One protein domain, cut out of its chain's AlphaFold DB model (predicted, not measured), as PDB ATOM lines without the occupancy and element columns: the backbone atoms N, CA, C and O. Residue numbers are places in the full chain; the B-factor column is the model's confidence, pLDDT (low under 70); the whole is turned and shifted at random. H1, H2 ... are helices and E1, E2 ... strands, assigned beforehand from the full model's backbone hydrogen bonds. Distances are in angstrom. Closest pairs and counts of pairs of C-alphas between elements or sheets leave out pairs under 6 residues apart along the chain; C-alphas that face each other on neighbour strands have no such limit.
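AT A GLANCE: This is residues 615 to 751 of the 862 residues of an uncharacterized protein of uncultured Alphaproteobacteria bacterium (UniProt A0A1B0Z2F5). A small three-stranded sheet lies in the middle of the domain, with helices toward both ends: H1, H2 and H3 form a loose group toward one end, H4 is on the sheet toward the other end, and H5 lies beyond H4. H2 and H3 only graze the sheet, while H5 and the tail after it make the far end. The printed part has 137 residues, with five named helices and three named strands in the order H1 E1 H2 H3 E2 E3 H4 H5; the sheet order is E1, E3, E2, antiparallel throughout. The class is mostly helix, although under half of the residues are in named elements. The whole is compact, with a radius of gyration of the C-alphas of 15.4 A and spans of 46 by 34 by 33 A.

HOW THE PARTS SIT: In the sheet, E3, residues 693 to 696, is the inner strand between the edge strands E1, residues 640 to 642, and E2, residues 681 to 683. E1 and E3 are antiparallel at 148 degrees, with N 641 and O 695 within hydrogen-bond range at 2.9 A. E2 and E3 form a hairpin at 135 degrees, with N 694 and O 682 at 2.9 A. H2, residues 643 to 652, grazes the sheet with residues 643 to 648, and H3, residues 661 to 670, grazes it with residues 665 to 669. E1, H2, H3 and E2 make a split strand-helix-strand unit, two strands running the same way with E3 between them, and its crossover is right-handed. H2 and H3 touch, the closest C-alphas being those of Lys 643 and Asn 665, 6.6 A apart, at a steep tilt of 54 degrees, opposite ways. H1, residues 616 to 627, only just touches H3, with 3 pairs of C-alphas within 8 A, made by its residue 618 alone; the closest C-alphas are those of Ile 618 and Ile 664, 6.8 A apart. H4, residues 709 to 716, is on the sheet at a height over the sheet of 9.3 A. H5, residues 726 to 742, is close to H4 but not clearly touching it; the closest C-alphas, of Met 715 and Glu 728, are 7.0 A apart, and the shallow tilt is 23 degrees, opposite ways. H5 is apart from H1, H2, H3 and the three strands. In the five helices every O i to N i+4 pair is within hydrogen-bond range.

IN THESE COORDINATES: H1 begins at C-alpha 616 at (21.741, 55.540, 59.482) and is 16.3 A long. E1 is 7.2 A long, E2 7.0 A and E3 10.1 A, with C-alpha 693 at (8.460, 37.512, 48.261). H2 is 14.2 A, H3 14.5 A and H4 10.6 A long. H5, the longest helix, is 23.9 A long and ends at C-alpha 742 at (-3.014, 40.715, 25.247).

THE WHOLE: The two C-alphas farthest apart, those of Pro 657 and Pro 744, are 48.3 A apart. The printed part has no cut. The links from H1 to E1 and from E3 to H4 are long, 12 residues each, and the link from E1 to H2 is tight. The mean pLDDT of the printed part is 78.2; residues 718 to 751, which include H5, are under 70.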
ATOM      1  N   HIS A 615      17.370  55.902  61.470       76.75
ATOM      2  CA  HIS A 615      18.531  55.031  61.625       76.75
ATOM      3  C   HIS A 615      19.438  55.199  60.398       76.75
ATOM      4  O   HIS A 615      18.906  55.132  59.295       76.75
ATOM      5  N   ASP A 616      20.761  55.293  60.564       80.81
ATOM      6  CA  ASP A 616      21.741  55.540  59.482       80.81
ATOM      7  C   ASP A 616      21.468  54.705  58.223       80.81
ATOM      8  O   ASP A 616      21.209  55.240  57.156       80.81
ATOM      9  N   THR A 617      21.369  53.378  58.370       85.81
ATOM     10  CA  THR A 617      21.032  52.459  57.262       85.81
ATOM     11  C   THR A 617      19.722  52.786  56.531       85.81
ATOM     12  O   THR A 617      19.570  52.437  55.371       85.81
ATOM     13  N   ILE A 618      18.730  53.369  57.205       87.38
ATOM     14  CA  ILE A 618      17.468  53.786  56.578       87.38
ATOM     15  C   ILE A 618      17.651  55.107  55.826       87.38
ATOM     16  O   ILE A 618      17.135  55.212  54.720       87.38
ATOM     17  N   GLY A 619      18.411  56.056  56.382       84.06
ATOM     18  CA  GLY A 619      18.801  57.281  55.674       84.06
ATOM     19  C   GLY A 619      19.592  56.969  54.401       84.06
ATOM     20  O   GLY A 619      19.195  57.390  53.321       84.06
ATOM     21  N   GLU A 620      20.600  56.096  54.497       87.69
ATOM     22  CA  GLU A 620      21.368  55.606  53.339       87.69
ATOM     23  C   GLU A 620      20.469  54.925  52.288       87.69
ATOM     24  O   GLU A 620      20.724  55.020  51.089       87.69
ATOM     25  N   LEU A 621      19.401  54.230  52.705       91.19
ATOM     26  CA  LEU A 621      18.435  53.629  51.777       91.19
ATOM     27  C   LEU A 621      17.545  54.668  51.090       91.19
ATOM     28  O   LEU A 621      17.252  54.494  49.907       91.19
ATOM     29  N   ASP A 622      17.105  55.705  51.808       87.94
ATOM     30  CA  ASP A 622      16.344  56.821  51.235       87.94
ATOM     31  C   ASP A 622      17.191  57.569  50.191       87.94
ATOM     32  O   ASP A 622      16.737  57.756  49.060       87.94
ATOM     33  N   GLU A 623      18.438  57.910  50.534       86.94
ATOM     34  CA  GLU A 623      19.404  58.542  49.624       86.94
ATOM     35  C   GLU A 623      19.675  57.658  48.406       86.94
ATOM     36  O   GLU A 623      19.499  58.097  47.268       86.94
ATOM     37  N   ALA A 624      20.001  56.378  48.618       90.19
ATOM     38  CA  ALA A 624      20.282  55.463  47.519       90.19
ATOM     39  C   ALA A 624      19.082  55.298  46.574       90.19
ATOM     40  O   ALA A 624      19.267  55.176  45.362       90.19
ATOM     41  N   LEU A 625      17.850  55.289  47.096       90.19
ATOM     42  CA  LEU A 625      16.644  55.180  46.272       90.19
ATOM     43  C   LEU A 625      16.392  56.467  45.475       90.19
ATOM     44  O   LEU A 625      16.044  56.389  44.295       90.19
ATOM     45  N   ALA A 626      16.577  57.634  46.098       88.25
ATOM     46  CA  ALA A 626      16.386  58.938  45.464       88.25
ATOM     47  C   ALA A 626      17.433  59.216  44.374       88.25
ATOM     48  O   ALA A 626      17.092  59.684  43.286       88.25
ATOM     49  N   GLU A 627      18.695  58.883  44.641       90.56
ATOM     50  CA  GLU A 627      19.825  59.102  43.732       90.56
ATOM     51  C   GLU A 627      19.991  57.991  42.688       90.56
ATOM     52  O   GLU A 627      20.817  58.112  41.783       90.56
ATOM     53  N   LYS A 628      19.205  56.908  42.788       85.44
ATOM     54  CA  LYS A 628      19.387  55.674  42.003       85.44
ATOM     55  C   LYS A 628      20.815  55.125  42.135       85.44
ATOM     56  O   LYS A 628      21.433  54.716  41.153       85.44
ATOM     57  N   ALA A 629      21.339  55.135  43.358       86.44
ATOM     58  CA  ALA A 629      22.640  54.581  43.720       86.44
ATOM     59  C   ALA A 629      22.493  53.126  44.216       86.44
ATOM     60  O   ALA A 629      21.392  52.714  44.588       86.44
ATOM     61  N   PRO A 630      23.566  52.311  44.244       84.19
ATOM     62  CA  PRO A 630      23.480  50.917  44.684       84.19
ATOM     63  C   PRO A 630      22.903  50.815  46.111       84.19
ATOM     64  O   PRO A 630      23.420  51.483  47.006       84.19
ATOM     65  N   PRO A 631      21.882  49.974  46.378       86.38
ATOM     66  CA  PRO A 631      21.408  48.842  45.574       86.38
ATOM     67  C   PRO A 631      20.321  49.157  44.541       86.38
ATOM     68  O   PRO A 631      19.823  48.215  43.928       86.38
ATOM     69  N   PHE A 632      19.909  50.417  44.398       89.31
ATOM     70  CA  PHE A 632      18.812  50.886  43.539       89.31
ATOM     71  C   PHE A 632      19.284  51.463  42.195       89.31
ATOM     72  O   PHE A 632      18.512  52.101  41.480       89.31
ATOM     73  N   ASP A 633      20.545  51.225  41.842       82.81
ATOM     74  CA  ASP A 633      21.138  51.620  40.572       82.81
ATOM     75  C   ASP A 633      20.696  50.725  39.411       82.81
ATOM     76  O   ASP A 633      20.163  49.624  39.580       82.81
ATOM     77  N   GLU A 634      20.947  51.189  38.187       71.56
ATOM     78  CA  GLU A 634      20.589  50.438  36.982       71.56
ATOM     79  C   GLU A 634      21.281  49.063  36.907       71.56
ATOM     80  O   GLU A 634      20.750  48.133  36.293       71.56
ATOM     81  N   GLU A 635      22.447  48.896  37.536       70.81
ATOM     82  CA  GLU A 635      23.192  47.639  37.504       70.81
ATOM     83  C   GLU A 635      22.606  46.577  38.441       70.81
ATOM     84  O   GLU A 635      22.517  45.409  38.046       70.81
ATOM     85  N   ASN A 636      22.167  46.950  39.651       71.31
ATOM     86  CA  ASN A 636      21.737  45.997  40.679       71.31
ATOM     87  C   ASN A 636      20.214  45.942  40.887       71.31
ATOM     88  O   ASN A 636      19.734  44.979  41.498       71.31
ATOM     89  N   PHE A 637      19.448  46.903  40.360       83.62
ATOM     90  CA  PHE A 637      18.012  47.027  40.618       83.62
ATOM     91  C   PHE A 637      17.127  46.857  39.381       83.62
ATOM     92  O   PHE A 637      17.252  47.550  38.371       83.62
ATOM     93  N   ARG A 638      16.138  45.961  39.491       80.88
ATOM     94  CA  ARG A 638      15.178  45.619  38.421       80.88
ATOM     95  C   ARG A 638      13.775  46.198  38.656       80.88
ATOM     96  O   ARG A 638      12.812  45.752  38.045       80.88
ATOM     97  N   GLY A 639      13.645  47.154  39.573       85.69
ATOM     98  CA  GLY A 639      12.366  47.748  39.982       85.69
ATOM     99  C   GLY A 639      11.682  47.044  41.159       85.69
ATOM    100  O   GLY A 639      10.857  47.637  41.855       85.69
ATOM    101  N   PHE A 640      12.073  45.807  41.473       90.69
ATOM    102  CA  PHE A 640      11.606  45.067  42.646       90.69
ATOM    103  C   PHE A 640      12.756  44.342  43.353       90.69
ATOM    104  O   PHE A 640      13.749  43.959  42.736       90.69
ATOM    105  N   ILE A 641      12.625  44.133  44.664       90.50
ATOM    106  CA  ILE A 641      13.658  43.481  45.480       90.50
ATOM    107  C   ILE A 641      13.045  42.665  46.619       90.50
ATOM    108  O   ILE A 641      12.013  43.019  47.194       90.50
ATOM    109  N   SER A 642      13.675  41.541  46.967       91.25
ATOM    110  CA  SER A 642      13.304  40.807  48.180       91.25
ATOM    111  C   SER A 642      14.008  41.395  49.399       91.25
ATOM    112  O   SER A 642      15.178  41.772  49.341       91.25
ATOM    113  N   LYS A 643      13.335  41.364  50.554       92.25
ATOM    114  CA  LYS A 643      13.934  41.759  51.839       92.25
ATOM    115  C   LYS A 643      15.290  41.082  52.083       92.25
ATOM    116  O   LYS A 643      16.214  41.715  52.576       92.25
ATOM    117  N   LYS A 644      15.408  39.789  51.754       89.50
ATOM    118  CA  LYS A 644      16.642  39.018  51.965       89.50
ATOM    119  C   LYS A 644      17.774  39.502  51.055       89.50
ATOM    120  O   LYS A 644      18.905  39.576  51.516       89.50
ATOM    121  N   MET A 645      17.471  39.845  49.803       87.56
ATOM    122  CA  MET A 645      18.455  40.401  48.869       87.56
ATOM    123  C   MET A 645      18.954  41.763  49.339       87.56
ATOM    124  O   MET A 645      20.161  41.944  49.435       87.56
ATOM    125  N   LEU A 646      18.043  42.663  49.726       90.81
ATOM    126  CA  LEU A 646      18.412  43.986  50.230       90.81
ATOM    127  C   LEU A 646      19.270  43.890  51.502       90.81
ATOM    128  O   LEU A 646      20.342  44.474  51.579       90.81
ATOM    129  N   VAL A 647      18.853  43.071  52.474       91.12
ATOM    130  CA  VAL A 647      19.617  42.838  53.713       91.12
ATOM    131  C   VAL A 647      21.001  42.245  53.434       91.12
ATOM    132  O   VAL A 647      21.969  42.627  54.088       91.12
ATOM    133  N   ASN A 648      21.112  41.314  52.484       89.19
ATOM    134  CA  ASN A 648      22.402  40.740  52.104       89.19
ATOM    135  C   ASN A 648      23.300  41.764  51.400       89.19
ATOM    136  O   ASN A 648      24.500  41.765  51.653       89.19
ATOM    137  N   PHE A 649      22.731  42.626  50.553       89.69
ATOM    138  CA  PHE A 649      23.466  43.709  49.906       89.69
ATOM    139  C   PHE A 649      24.034  44.671  50.952       89.69
ATOM    140  O   PHE A 649      25.240  44.862  51.004       89.69
ATOM    141  N   ILE A 650      23.194  45.172  51.862       90.44
ATOM    142  CA  ILE A 650      23.619  46.064  52.951       90.44
ATOM    143  C   ILE A 650      24.712  45.399  53.807       90.44
ATOM    144  O   ILE A 650      25.723  46.008  54.152       90.44
ATOM    145  N   ARG A 651      24.562  44.105  54.117       91.12
ATOM    146  CA  ARG A 651      25.561  43.387  54.917       91.12
ATOM    147  C   ARG A 651      26.914  43.267  54.224       91.12
ATOM    148  O   ARG A 651      27.949  43.392  54.877       91.12
ATOM    149  N   ASN A 652      26.905  42.970  52.930       87.75
ATOM    150  CA  ASN A 652      28.107  42.565  52.211       87.75
ATOM    151  C   ASN A 652      28.774  43.717  51.461       87.75
ATOM    152  O   ASN A 652      30.001  43.785  51.457       87.75
ATOM    153  N   GLU A 653      27.991  44.593  50.839       86.94
ATOM    154  CA  GLU A 653      28.467  45.703  50.007       86.94
ATOM    155  C   GLU A 653      28.651  46.962  50.860       86.94
ATOM    156  O   GLU A 653      29.752  47.500  50.904       86.94
ATOM    157  N   TRP A 654      27.638  47.353  51.648       89.75
ATOM    158  CA  TRP A 654      27.740  48.483  52.594       89.75
ATOM    159  C   TRP A 654      28.474  48.129  53.899       89.75
ATOM    160  O   TRP A 654      28.652  48.966  54.778       89.75
ATOM    161  N   LYS A 655      28.929  46.876  54.038       87.94
ATOM    162  CA  LYS A 655      29.710  46.380  55.186       87.94
ATOM    163  C   LYS A 655      29.033  46.580  56.548       87.94
ATOM    164  O   LYS A 655      29.725  46.659  57.558       87.94
ATOM    165  N   THR A 656      27.699  46.578  56.614       86.00
ATOM    166  CA  THR A 656      26.941  46.675  57.873       86.00
ATOM    167  C   THR A 656      26.630  45.270  58.427       86.00
ATOM    168  O   THR A 656      25.687  44.631  57.961       86.00
ATOM    169  N   PRO A 657      27.344  44.723  59.435       82.69
ATOM    170  CA  PRO A 657      27.219  43.300  59.801       82.69
ATOM    171  C   PRO A 657      25.828  42.928  60.347       82.69
ATOM    172  O   PRO A 657      25.289  41.848  60.066       82.69
ATOM    173  N   HIS A 658      25.221  43.857  61.091       84.50
ATOM    174  CA  HIS A 658      23.932  43.700  61.766       84.50
ATOM    175  C   HIS A 658      22.917  44.754  61.292       84.50
ATOM    176  O   HIS A 658      22.547  45.636  62.063       84.50
ATOM    177  N   PRO A 659      22.444  44.677  60.035       87.50
ATOM    178  CA  PRO A 659      21.492  45.648  59.513       87.50
ATOM    179  C   PRO A 659      20.143  45.527  60.247       87.50
ATOM    180  O   PRO A 659      19.738  44.409  60.599       87.50
ATOM    181  N   PRO A 660      19.403  46.629  60.465       85.94
ATOM    182  CA  PRO A 660      18.155  46.625  61.227       85.94
ATOM    183  C   PRO A 660      17.000  46.003  60.421       85.94
ATOM    184  O   PRO A 660      16.127  46.682  59.883       85.94
ATOM    185  N   ILE A 661      16.957  44.667  60.364       89.12
ATOM    186  CA  ILE A 661      16.053  43.862  59.515       89.12
ATOM    187  C   ILE A 661      14.569  44.255  59.647       89.12
ATOM    188  O   ILE A 661      13.811  44.143  58.677       89.12
ATOM    189  N   LYS A 662      14.127  44.654  60.849       84.56
ATOM    190  CA  LYS A 662      12.741  45.080  61.092       84.56
ATOM    191  C   LYS A 662      12.452  46.441  60.450       84.56
ATOM    192  O   LYS A 662      11.463  46.534  59.731       84.56
ATOM    193  N   LEU A 663      13.334  47.426  60.647       83.50
ATOM    194  CA  LEU A 663      13.204  48.766  60.065       83.50
ATOM    195  C   LEU A 663      13.276  48.711  58.535       83.50
ATOM    196  O   LEU A 663      12.422  49.277  57.872       83.50
ATOM    197  N   ILE A 664      14.194  47.920  57.969       90.44
ATOM    198  CA  ILE A 664      14.300  47.728  56.508       90.44
ATOM    199  C   ILE A 664      12.994  47.173  55.920       90.44
ATOM    200  O   ILE A 664      12.578  47.530  54.824       90.44
ATOM    201  N   ASN A 665      12.314  46.282  56.645       90.19
ATOM    202  CA  ASN A 665      11.039  45.730  56.199       90.19
ATOM    203  C   ASN A 665       9.876  46.730  56.299       90.19
ATOM    204  O   ASN A 665       8.931  46.615  55.524       90.19
ATOM    205  N   GLU A 666       9.900  47.637  57.274       86.75
ATOM    206  CA  GLU A 666       8.939  48.744  57.377       86.75
ATOM    207  C   GLU A 666       9.184  49.747  56.241       86.75
ATOM    208  O   GLU A 666       8.277  49.988  55.452       86.75
ATOM    209  N   TRP A 667      10.439  50.146  56.028       90.75
ATOM    210  CA  TRP A 667      10.865  51.000  54.918       90.75
ATOM    211  C   TRP A 667      10.435  50.465  53.541       90.75
ATOM    212  O   TRP A 667       9.850  51.191  52.742       90.75
ATOM    213  N   LEU A 668      10.620  49.164  53.282       91.69
ATOM    214  CA  LEU A 668      10.164  48.515  52.043       91.69
ATOM    215  C   LEU A 668       8.636  48.559  51.853       91.69
ATOM    216  O   LEU A 668       8.156  48.537  50.721       91.69
ATOM    217  N   LYS A 669       7.850  48.573  52.937       89.00
ATOM    218  CA  LYS A 669       6.384  48.703  52.853       89.00
ATOM    219  C   LYS A 669       5.969  50.139  52.573       89.00
ATOM    220  O   LYS A 669       5.024  50.339  51.804       89.00
ATOM    221  N   ASP A 670       6.649  51.092  53.197       86.62
ATOM    222  CA  ASP A 670       6.335  52.514  53.096       86.62
ATOM    223  C   ASP A 670       6.676  53.034  51.694       86.62
ATOM    224  O   ASP A 670       5.805  53.598  51.034       86.62
ATOM    225  N   ASN A 671       7.863  52.695  51.181       89.50
ATOM    226  CA  ASN A 671       8.321  53.064  49.835       89.50
ATOM    227  C   ASN A 671       7.825  52.130  48.716       89.50
ATOM    228  O   ASN A 671       7.965  52.432  47.534       89.50
ATOM    229  N   GLY A 672       7.234  50.981  49.058       88.25
ATOM    230  CA  GLY A 672       6.768  50.013  48.068       88.25
ATOM    231  C   GLY A 672       5.492  50.432  47.337       88.25
ATOM    232  O   GLY A 672       4.490  50.781  47.960       88.25
ATOM    233  N   LEU A 673       5.471  50.307  46.015       91.19
ATOM    234  CA  LEU A 673       4.270  50.413  45.190       91.19
ATOM    235  C   LEU A 673       3.361  49.187  45.384       91.19
ATOM    236  O   LEU A 673       3.808  48.090  45.731       91.19
ATOM    237  N   CYS A 674       2.058  49.359  45.154       91.44
ATOM    238  CA  CYS A 674       1.118  48.238  45.154       91.44
ATOM    239  C   CYS A 674       1.234  47.420  43.860       91.44
ATOM    240  O   CYS A 674       1.330  47.976  42.764       91.44
ATOM    241  N   TRP A 675       1.168  46.095  43.993       91.06
ATOM    242  CA  TRP A 675       0.958  45.176  42.874       91.06
ATOM    243  C   TRP A 675      -0.502  45.233  42.394       91.06
ATOM    244  O   TRP A 675      -1.356  45.823  43.056       91.06
ATOM    245  N   LYS A 676      -0.808  44.593  41.256       85.19
ATOM    246  CA  LYS A 676      -2.153  44.575  40.644       85.19
ATOM    247  C   LYS A 676      -3.259  44.087  41.591       85.19
ATOM    248  O   LYS A 676      -4.389  44.549  41.512       85.19
ATOM    249  N   ASP A 677      -2.927  43.195  42.521       84.81
ATOM    250  CA  ASP A 677      -3.850  42.671  43.536       84.81
ATOM    251  C   ASP A 677      -4.009  43.587  44.770       84.81
ATOM    252  O   ASP A 677      -4.581  43.177  45.782       84.81
ATOM    253  N   GLY A 678      -3.464  44.806  44.721       86.56
ATOM    254  CA  GLY A 678      -3.478  45.789  45.805       86.56
ATOM    255  C   GLY A 678      -2.479  45.505  46.932       86.56
ATOM    256  O   GLY A 678      -2.322  46.336  47.831       86.56
ATOM    257  N   LYS A 679      -1.770  44.366  46.917       89.06
ATOM    258  CA  LYS A 679      -0.818  44.010  47.979       89.06
ATOM    259  C   LYS A 679       0.530  44.702  47.770       89.06
ATOM    260  O   LYS A 679       0.963  44.947  46.652       89.06
ATOM    261  N   LYS A 680       1.256  44.942  48.870       88.38
ATOM    262  CA  LYS A 680       2.626  45.508  48.864       88.38
ATOM    263  C   LYS A 680       3.720  44.502  48.475       88.38
ATOM    264  O   LYS A 680       4.856  44.885  48.231       88.38
ATOM    265  N   THR A 681       3.411  43.203  48.460       91.81
ATOM    266  CA  THR A 681       4.383  42.155  48.107       91.81
ATOM    267  C   THR A 681       3.773  41.092  47.216       91.81
ATOM    268  O   THR A 681       2.608  40.738  47.401       91.81
ATOM    269  N   ARG A 682       4.598  40.502  46.351       91.81
ATOM    270  CA  ARG A 682       4.230  39.406  45.447       91.81
ATOM    271  C   ARG A 682       5.225  38.255  45.566       91.81
ATOM    272  O   ARG A 682       6.392  38.490  45.877       91.81
ATOM    273  N   GLN A 683       4.760  37.019  45.403       92.44
ATOM    274  CA  GLN A 683       5.641  35.854  45.321       92.44
ATOM    275  C   GLN A 683       6.134  35.699  43.881       92.44
ATOM    276  O   GLN A 683       5.368  35.901  42.946       92.44
ATOM    277  N   ILE A 684       7.415  35.385  43.714       91.62
ATOM    278  CA  ILE A 684       8.021  35.095  42.406       91.62
ATOM    279  C   ILE A 684       8.637  33.699  42.436       91.62
ATOM    280  O   ILE A 684       8.895  33.177  43.523       91.62
ATOM    281  N   VAL A 685       8.895  33.101  41.275       89.69
ATOM    282  CA  VAL A 685       9.491  31.763  41.142       89.69
ATOM    283  C   VAL A 685      10.806  31.871  40.378       89.69
ATOM    284  O   VAL A 685      10.809  31.964  39.160       89.69
ATOM    285  N   MET A 686      11.929  31.875  41.096       83.06
ATOM    286  CA  MET A 686      13.269  31.970  40.504       83.06
ATOM    287  C   MET A 686      13.621  30.720  39.686       83.06
ATOM    288  O   MET A 686      13.114  29.631  39.965       83.06
ATOM    289  N   ALA A 687      14.572  30.843  38.756       77.56
ATOM    290  CA  ALA A 687      15.009  29.745  37.884       77.56
ATOM    291  C   ALA A 687      15.564  28.526  38.654       77.56
ATOM    292  O   ALA A 687      15.471  27.389  38.200       77.56
ATOM    293  N   ASN A 688      16.101  28.745  39.858       77.69
ATOM    294  CA  ASN A 688      16.568  27.685  40.760       77.69
ATOM    295  C   ASN A 688      15.447  27.056  41.620       77.69
ATOM    296  O   ASN A 688      15.734  26.303  42.550       77.69
ATOM    297  N   GLY A 689      14.182  27.403  41.366       80.25
ATOM    298  CA  GLY A 689      13.007  26.936  42.104       80.25
ATOM    299  C   GLY A 689      12.719  27.680  43.414       80.25
ATOM    300  O   GLY A 689      11.698  27.408  44.052       80.25
ATOM    301  N   ALA A 690      13.565  28.628  43.838       84.12
ATOM    302  CA  ALA A 690      13.320  29.421  45.041       84.12
ATOM    303  C   ALA A 690      12.131  30.374  44.851       84.12
ATOM    304  O   ALA A 690      11.962  30.970  43.790       84.12
ATOM    305  N   ARG A 691      11.324  30.564  45.906       90.25
ATOM    306  CA  ARG A 691      10.095  31.373  45.835       90.25
ATOM    307  C   ARG A 691      10.063  32.573  46.790       90.25
ATOM    308  O   ARG A 691       9.262  32.571  47.734       90.25
ATOM    309  N   PRO A 692      10.950  33.575  46.631       90.94
ATOM    310  CA  PRO A 692      10.974  34.732  47.516       90.94
ATOM    311  C   PRO A 692       9.736  35.623  47.329       90.94
ATOM    312  O   PRO A 692       9.129  35.667  46.260       90.94
ATOM    313  N   ARG A 693       9.385  36.377  48.379       93.12
ATOM    314  CA  ARG A 693       8.460  37.512  48.261       93.12
ATOM    315  C   ARG A 693       9.245  38.795  48.019       93.12
ATOM    316  O   ARG A 693      10.219  39.063  48.729       93.12
ATOM    317  N   VAL A 694       8.793  39.582  47.053       92.69
ATOM    318  CA  VAL A 694       9.432  40.829  46.623       92.69
ATOM    319  C   VAL A 694       8.512  42.025  46.827       92.69
ATOM    320  O   VAL A 694       7.286  41.899  46.780       92.69
ATOM    321  N   PHE A 695       9.128  43.177  47.070       93.94
ATOM    322  CA  PHE A 695       8.499  44.492  47.097       93.94
ATOM    323  C   PHE A 695       8.786  45.192  45.770       93.94
ATOM    324  O   PHE A 695       9.910  45.102  45.278       93.94
ATOM    325  N   LEU A 696       7.785  45.861  45.203       93.31
ATOM    326  CA  LEU A 696       7.938  46.713  44.023       93.31
ATOM    327  C   LEU A 696       8.297  48.119  44.503       93.31
ATOM    328  O   LEU A 696       7.535  48.654  45.297       93.31
ATOM    329  N   LEU A 697       9.406  48.711  44.061       91.44
ATOM    330  CA  LEU A 697       9.734  50.119  44.365       91.44
ATOM    331  C   LEU A 697       9.651  51.002  43.111       91.44
ATOM    332  O   LEU A 697       9.351  52.183  43.216       91.44
ATOM    333  N   GLU A 698       9.836  50.427  41.920       89.00
ATOM    334  CA  GLU A 698       9.711  51.120  40.635       89.00
ATOM    335  C   GLU A 698       9.027  50.187  39.627       89.00
ATOM    336  O   GLU A 698       9.460  49.055  39.427       89.00
ATOM    337  N   ASP A 699       7.954  50.649  38.984       86.62
ATOM    338  CA  ASP A 699       7.259  49.909  37.924       86.62
ATOM    339  C   ASP A 699       7.902  50.213  36.564       86.62
ATOM    340  O   ASP A 699       7.384  51.006  35.770       86.62
ATOM    341  N   LYS A 700       9.091  49.645  36.328       78.44
ATOM    342  CA  LYS A 700       9.863  49.899  35.104       78.44
ATOM    343  C   LYS A 700       9.006  49.645  33.861       78.44
ATOM    344  O   LYS A 700       8.444  48.564  33.684       78.44
ATOM    345  N   ARG A 701       8.933  50.664  32.995       71.31
ATOM    346  CA  ARG A 701       8.159  50.680  31.737       71.31
ATOM    347  C   ARG A 701       6.656  50.381  31.897       71.31
ATOM    348  O   ARG A 701       5.987  50.136  30.902       71.31
ATOM    349  N   GLY A 702       6.124  50.403  33.123       76.94
ATOM    350  CA  GLY A 702       4.712  50.143  33.416       76.94
ATOM    351  C   GLY A 702       4.258  48.688  33.249       76.94
ATOM    352  O   GLY A 702       3.057  48.439  33.280       76.94
ATOM    353  N   ILE A 703       5.177  47.733  33.058       79.19
ATOM    354  CA  ILE A 703       4.824  46.337  32.744       79.19
ATOM    355  C   ILE A 703       5.071  45.354  33.888       79.19
ATOM    356  O   ILE A 703       4.536  44.247  33.860       79.19
ATOM    357  N   LEU A 704       5.853  45.716  34.913       83.56
ATOM    358  CA  LEU A 704       6.266  44.756  35.948       83.56
ATOM    359  C   LEU A 704       5.070  44.200  36.723       83.56
ATOM    360  O   LEU A 704       5.082  43.041  37.141       83.56
ATOM    361  N   LYS A 705       4.015  45.002  36.893       87.56
ATOM    362  CA  LYS A 705       2.769  44.563  37.537       87.56
ATOM    363  C   LYS A 705       2.027  43.476  36.754       87.56
ATOM    364  O   LYS A 705       1.343  42.669  37.386       87.56
ATOM    365  N   GLU A 706       2.202  43.422  35.437       83.50
ATOM    366  CA  GLU A 706       1.498  42.505  34.528       83.50
ATOM    367  C   GLU A 706       2.230  41.170  34.329       83.50
ATOM    368  O   GLU A 706       1.618  40.169  33.965       83.50
ATOM    369  N   LEU A 707       3.526  41.112  34.647       83.38
ATOM    370  CA  LEU A 707       4.342  39.901  34.516       83.38
ATOM    371  C   LEU A 707       3.871  38.762  35.435       83.38
ATOM    372  O   LEU A 707       3.350  39.002  36.530       83.38
ATOM    373  N   THR A 708       4.071  37.503  35.024       84.88
ATOM    374  CA  THR A 708       3.757  36.329  35.860       84.88
ATOM    375  C   THR A 708       4.806  36.103  36.959       84.88
ATOM    376  O   THR A 708       5.876  36.712  36.968       84.88
ATOM    377  N   GLU A 709       4.520  35.211  37.917       86.94
ATOM    378  CA  GLU A 709       5.482  34.871  38.980       86.94
ATOM    379  C   GLU A 709       6.790  34.277  38.426       86.94
ATOM    380  O   GLU A 709       7.853  34.515  39.003       86.94
ATOM    381  N   GLY A 710       6.708  33.526  37.321       82.81
ATOM    382  CA  GLY A 710       7.864  32.963  36.619       82.81
ATOM    383  C   GLY A 710       8.650  34.031  35.866       82.81
ATOM    384  O   GLY A 710       9.858  34.120  36.040       82.81
ATOM    385  N   ASP A 711       7.965  34.920  35.142       82.69
ATOM    386  CA  ASP A 711       8.601  36.011  34.385       82.69
ATOM    387  C   ASP A 711       9.413  36.948  35.300       82.69
ATOM    388  O   ASP A 711      10.563  37.293  35.019       82.69
ATOM    389  N   LEU A 712       8.840  37.317  36.453       85.50
ATOM    390  CA  LEU A 712       9.531  38.104  37.482       85.50
ATOM    391  C   LEU A 712      10.692  37.326  38.119       85.50
ATOM    392  O   LEU A 712      11.719  37.905  38.480       85.50
ATOM    393  N   GLY A 713      10.541  36.014  38.278       84.00
ATOM    394  CA  GLY A 713      11.595  35.146  38.780       84.00
ATOM    395  C   GLY A 713      12.772  35.015  37.820       84.00
ATOM    396  O   GLY A 713      13.921  35.083  38.259       84.00
ATOM    397  N   ASP A 714      12.502  34.911  36.524       78.88
ATOM    398  CA  ASP A 714      13.503  34.896  35.463       78.88
ATOM    399  C   ASP A 714      14.242  36.225  35.382       78.88
ATOM    400  O   ASP A 714      15.464  36.218  35.264       78.88
ATOM    401  N   MET A 715      13.531  37.349  35.510       77.75
ATOM    402  CA  MET A 715      14.115  38.694  35.617       77.75
ATOM    403  C   MET A 715      15.053  38.824  36.825       77.75
ATOM    404  O   MET A 715      16.164  39.335  36.702       77.75
ATOM    405  N   ALA A 716      14.646  38.312  37.990       78.06
ATOM    406  CA  ALA A 716      15.476  38.316  39.197       78.06
ATOM    407  C   ALA A 716      16.687  37.366  39.120       78.06
ATOM    408  O   ALA A 716      17.632  37.517  39.896       78.06
ATOM    409  N   SER A 717      16.644  36.369  38.230       72.06
ATOM    410  CA  SER A 717      17.658  35.313  38.100       72.06
ATOM    411  C   SER A 717      18.738  35.623  37.061       72.06
ATOM    412  O   SER A 717      19.675  34.839  36.926       72.06
ATOM    413  N   ILE A 718      18.644  36.752  36.352       67.62
ATOM    414  CA  ILE A 718      19.687  37.251  35.444       67.62
ATOM    415  C   ILE A 718      20.872  37.716  36.306       67.62
ATOM    416  O   ILE A 718      21.009  38.888  36.656       67.62
ATOM    417  N   THR A 719      21.685  36.773  36.779       50.91
ATOM    418  CA  THR A 719      22.857  37.061  37.608       50.91
ATOM    419  C   THR A 719      23.932  37.792  36.809       50.91
ATOM    420  O   THR A 719      24.141  37.476  35.646       50.91
ATOM    421  N   ARG A 720      24.618  38.713  37.508       50.53
ATOM    422  CA  ARG A 720      25.877  39.482  37.305       50.53
ATOM    423  C   ARG A 720      27.009  38.925  36.388       50.53
ATOM    424  O   ARG A 720      28.155  39.331  36.545       50.53
ATOM    425  N   THR A 721      26.759  38.013  35.452       43.62
ATOM    426  CA  THR A 721      27.775  37.374  34.590       43.62
ATOM    427  C   THR A 721      27.897  37.979  33.192       43.62
ATOM    428  O   THR A 721      28.804  37.594  32.458       43.62
ATOM    429  N   THR A 722      27.053  38.947  32.830       40.84
ATOM    430  CA  THR A 722      27.090  39.581  31.505       40.84
ATOM    431  C   THR A 722      26.957  41.098  31.658       40.84
ATOM    432  O   THR A 722      25.932  41.565  32.155       40.84
ATOM    433  N   PRO A 723      27.972  41.902  31.292       33.94
ATOM    434  CA  PRO A 723      27.851  43.351  31.342       33.94
ATOM    435  C   PRO A 723      26.930  43.832  30.216       33.94
ATOM    436  O   PRO A 723      27.247  43.679  29.036       33.94
ATOM    437  N   GLY A 724      25.806  44.445  30.588       47.62
ATOM    438  CA  GLY A 724      25.001  45.262  29.685       47.62
ATOM    439  C   GLY A 724      23.494  45.076  29.843       47.62
ATOM    440  O   GLY A 724      22.992  43.959  29.820       47.62
ATOM    441  N   LYS A 725      22.786  46.212  29.896       55.81
ATOM    442  CA  LYS A 725      21.326  46.448  29.804       55.81
ATOM    443  C   LYS A 725      20.509  45.534  28.860       55.81
ATOM    444  O   LYS A 725      19.292  45.478  28.956       55.81
ATOM    445  N   TYR A 726      21.157  44.809  27.956       53.25
ATOM    446  CA  TYR A 726      20.573  44.167  26.783       53.25
ATOM    447  C   TYR A 726      19.639  42.978  27.070       53.25
ATOM    448  O   TYR A 726      18.553  42.936  26.506       53.25
ATOM    449  N   GLU A 727      20.002  42.024  27.937       56.00
ATOM    450  CA  GLU A 727      19.132  40.859  28.208       56.00
ATOM    451  C   GLU A 727      17.888  41.225  29.035       56.00
ATOM    452  O   GLU A 727      16.818  40.650  28.823       56.00
ATOM    453  N   GLU A 728      18.009  42.194  29.953       63.53
ATOM    454  CA  GLU A 728      16.873  42.762  30.694       63.53
ATOM    455  C   GLU A 728      15.956  43.531  29.740       63.53
ATOM    456  O   GLU A 728      14.759  43.255  29.701       63.53
ATOM    457  N   ASP A 729      16.509  44.432  28.921       63.50
ATOM    458  CA  ASP A 729      15.731  45.228  27.972       63.50
ATOM    459  C   ASP A 729      15.077  44.369  26.882       63.50
ATOM    460  O   ASP A 729      13.933  44.634  26.534       63.50
ATOM    461  N   ILE A 730      15.733  43.309  26.390       62.78
ATOM    462  CA  ILE A 730      15.123  42.347  25.454       62.78
ATOM    463  C   ILE A 730      13.970  41.603  26.097       62.78
ATOM    464  O   ILE A 730      12.944  41.403  25.455       62.78
ATOM    465  N   LYS A 731      14.124  41.157  27.346       65.44
ATOM    466  CA  LYS A 731      13.028  40.483  28.041       65.44
ATOM    467  C   LYS A 731      11.880  41.450  28.290       65.44
ATOM    468  O   LYS A 731      10.741  41.080  28.041       65.44
ATOM    469  N   LEU A 732      12.162  42.679  28.718       64.69
ATOM    470  CA  LEU A 732      11.151  43.724  28.871       64.69
ATOM    471  C   LEU A 732      10.465  44.043  27.535       64.69
ATOM    472  O   LEU A 732       9.248  44.153  27.525       64.69
ATOM    473  N   ASP A 733      11.201  44.118  26.422       63.91
ATOM    474  CA  ASP A 733      10.658  44.312  25.067       63.91
ATOM    475  C   ASP A 733       9.788  43.113  24.632       63.91
ATOM    476  O   ASP A 733       8.674  43.300  24.152       63.91
ATOM    477  N   TYR A 734      10.244  41.875  24.859       67.19
ATOM    478  CA  TYR A 734       9.482  40.647  24.592       67.19
ATOM    479  C   TYR A 734       8.186  40.593  25.410       67.19
ATOM    480  O   TYR A 734       7.126  40.222  24.904       67.19
ATOM    481  N   PHE A 735       8.255  40.982  26.684       63.19
ATOM    482  CA  PHE A 735       7.080  41.057  27.539       63.19
ATOM    483  C   PHE A 735       6.164  42.215  27.162       63.19
ATOM    484  O   PHE A 735       4.956  42.025  27.202       63.19
ATOM    485  N   MET A 736       6.700  43.367  26.758       62.91
ATOM    486  CA  MET A 736       5.909  44.467  26.209       62.91
ATOM    487  C   MET A 736       5.137  44.006  24.978       62.91
ATOM    488  O   MET A 736       3.930  44.178  24.947       62.91
ATOM    489  N   GLU A 737       5.780  43.331  24.023       62.12
ATOM    490  CA  GLU A 737       5.106  42.827  22.819       62.12
ATOM    491  C   GLU A 737       4.019  41.788  23.159       62.12
ATOM    492  O   GLU A 737       2.960  41.737  22.530       62.12
ATOM    493  N   LYS A 738       4.256  40.958  24.182       62.38
ATOM    494  CA  LYS A 738       3.271  39.996  24.697       62.38
ATOM    495  C   LYS A 738       2.090  40.694  25.387       62.38
ATOM    496  O   LYS A 738       0.948  40.323  25.133       62.38
ATOM    497  N   VAL A 739       2.357  41.699  26.222       57.94
ATOM    498  CA  VAL A 739       1.342  42.491  26.935       57.94
ATOM    499  C   VAL A 739       0.548  43.359  25.959       57.94
ATOM    500  O   VAL A 739      -0.668  43.385  26.061       57.94
ATOM    501  N   GLU A 740       1.182  43.989  24.969       56.34
ATOM    502  CA  GLU A 740       0.527  44.762  23.899       56.34
ATOM    503  C   GLU A 740      -0.372  43.876  23.019       56.34
ATOM    504  O   GLU A 740      -1.422  44.322  22.555       56.34
ATOM    505  N   LYS A 741      -0.009  42.599  22.823       58.88
ATOM    506  CA  LYS A 741      -0.864  41.600  22.155       58.88
ATOM    507  C   LYS A 741      -2.064  41.164  23.003       58.88
ATOM    508  O   LYS A 741      -3.116  40.885  22.432       58.88
ATOM    509  N   GLU A 742      -1.922  41.078  24.326       50.00
ATOM    510  CA  GLU A 742      -3.014  40.715  25.247       50.00
ATOM    511  C   GLU A 742      -3.896  41.916  25.655       50.00
ATOM    512  O   GLU A 742      -5.077  41.720  25.938       50.00
ATOM    513  N   PHE A 743      -3.360  43.144  25.641       48.19
ATOM    514  CA  PHE A 743      -3.989  44.392  26.103       48.19
ATOM    515  C   PHE A 743      -3.610  45.585  25.187       48.19
ATOM    516  O   PHE A 743      -2.724  46.380  25.517       48.19
ATOM    517  N   PRO A 744      -4.268  45.745  24.023       49.50
ATOM    518  CA  PRO A 744      -3.855  46.674  22.959       49.50
ATOM    519  C   PRO A 744      -4.003  48.175  23.279       49.50
ATOM    520  O   PRO A 744      -3.585  49.019  22.487       49.50
ATOM    521  N   GLU A 745      -4.579  48.541  24.427       41.62
ATOM    522  CA  GLU A 745      -4.741  49.938  24.863       41.62
ATOM    523  C   GLU A 745      -3.488  50.576  25.504       41.62
ATOM    524  O   GLU A 745      -3.487  51.781  25.761       41.62
ATOM    525  N   HIS A 746      -2.415  49.817  25.757       42.97
ATOM    526  CA  HIS A 746      -1.181  50.321  26.384       42.97
ATOM    527  C   HIS A 746      -0.016  50.367  25.381       42.97
ATOM    528  O   HIS A 746       0.718  49.399  25.252       42.97
ATOM    529  N   ILE A 747       0.186  51.495  24.687       43.62
ATOM    530  CA  ILE A 747       1.309  51.676  23.743       43.62
ATOM    531  C   ILE A 747       2.471  52.397  24.443       43.62
ATOM    532  O   ILE A 747       2.325  53.558  24.841       43.62
ATOM    533  N   VAL A 748       3.643  51.762  24.545       44.91
ATOM    534  CA  VAL A 748       4.860  52.369  25.128       44.91
ATOM    535  C   VAL A 748       5.830  52.792  24.011       44.91
ATOM    536  O   VAL A 748       6.182  52.003  23.141       44.91
ATOM    537  N   ARG A 749       6.291  54.055  24.002       45.00
ATOM    538  CA  ARG A 749       7.178  54.602  22.948       45.00
ATOM    539  C   ARG A 749       8.668  54.449  23.299       45.00
ATOM    540  O   ARG A 749       9.100  54.950  24.333       45.00
ATOM    541  N   ILE A 750       9.456  53.829  22.413       46.66
ATOM    542  CA  ILE A 750      10.933  53.740  22.496       46.66
ATOM    543  C   ILE A 750      11.573  54.990  21.858       46.66
ATOM    544  O   ILE A 750      11.074  55.500  20.855       46.66
ATOM    545  N   SER A 751      12.676  55.492  22.427       45.28
ATOM    546  CA  SER A 751      13.395  56.670  21.919       45.28
ATOM    547  C   SER A 751      14.226  56.368  20.656       45.28
ATOM    548  O   SER A 751      14.681  55.244  20.442       45.28
TER     549      SER A 751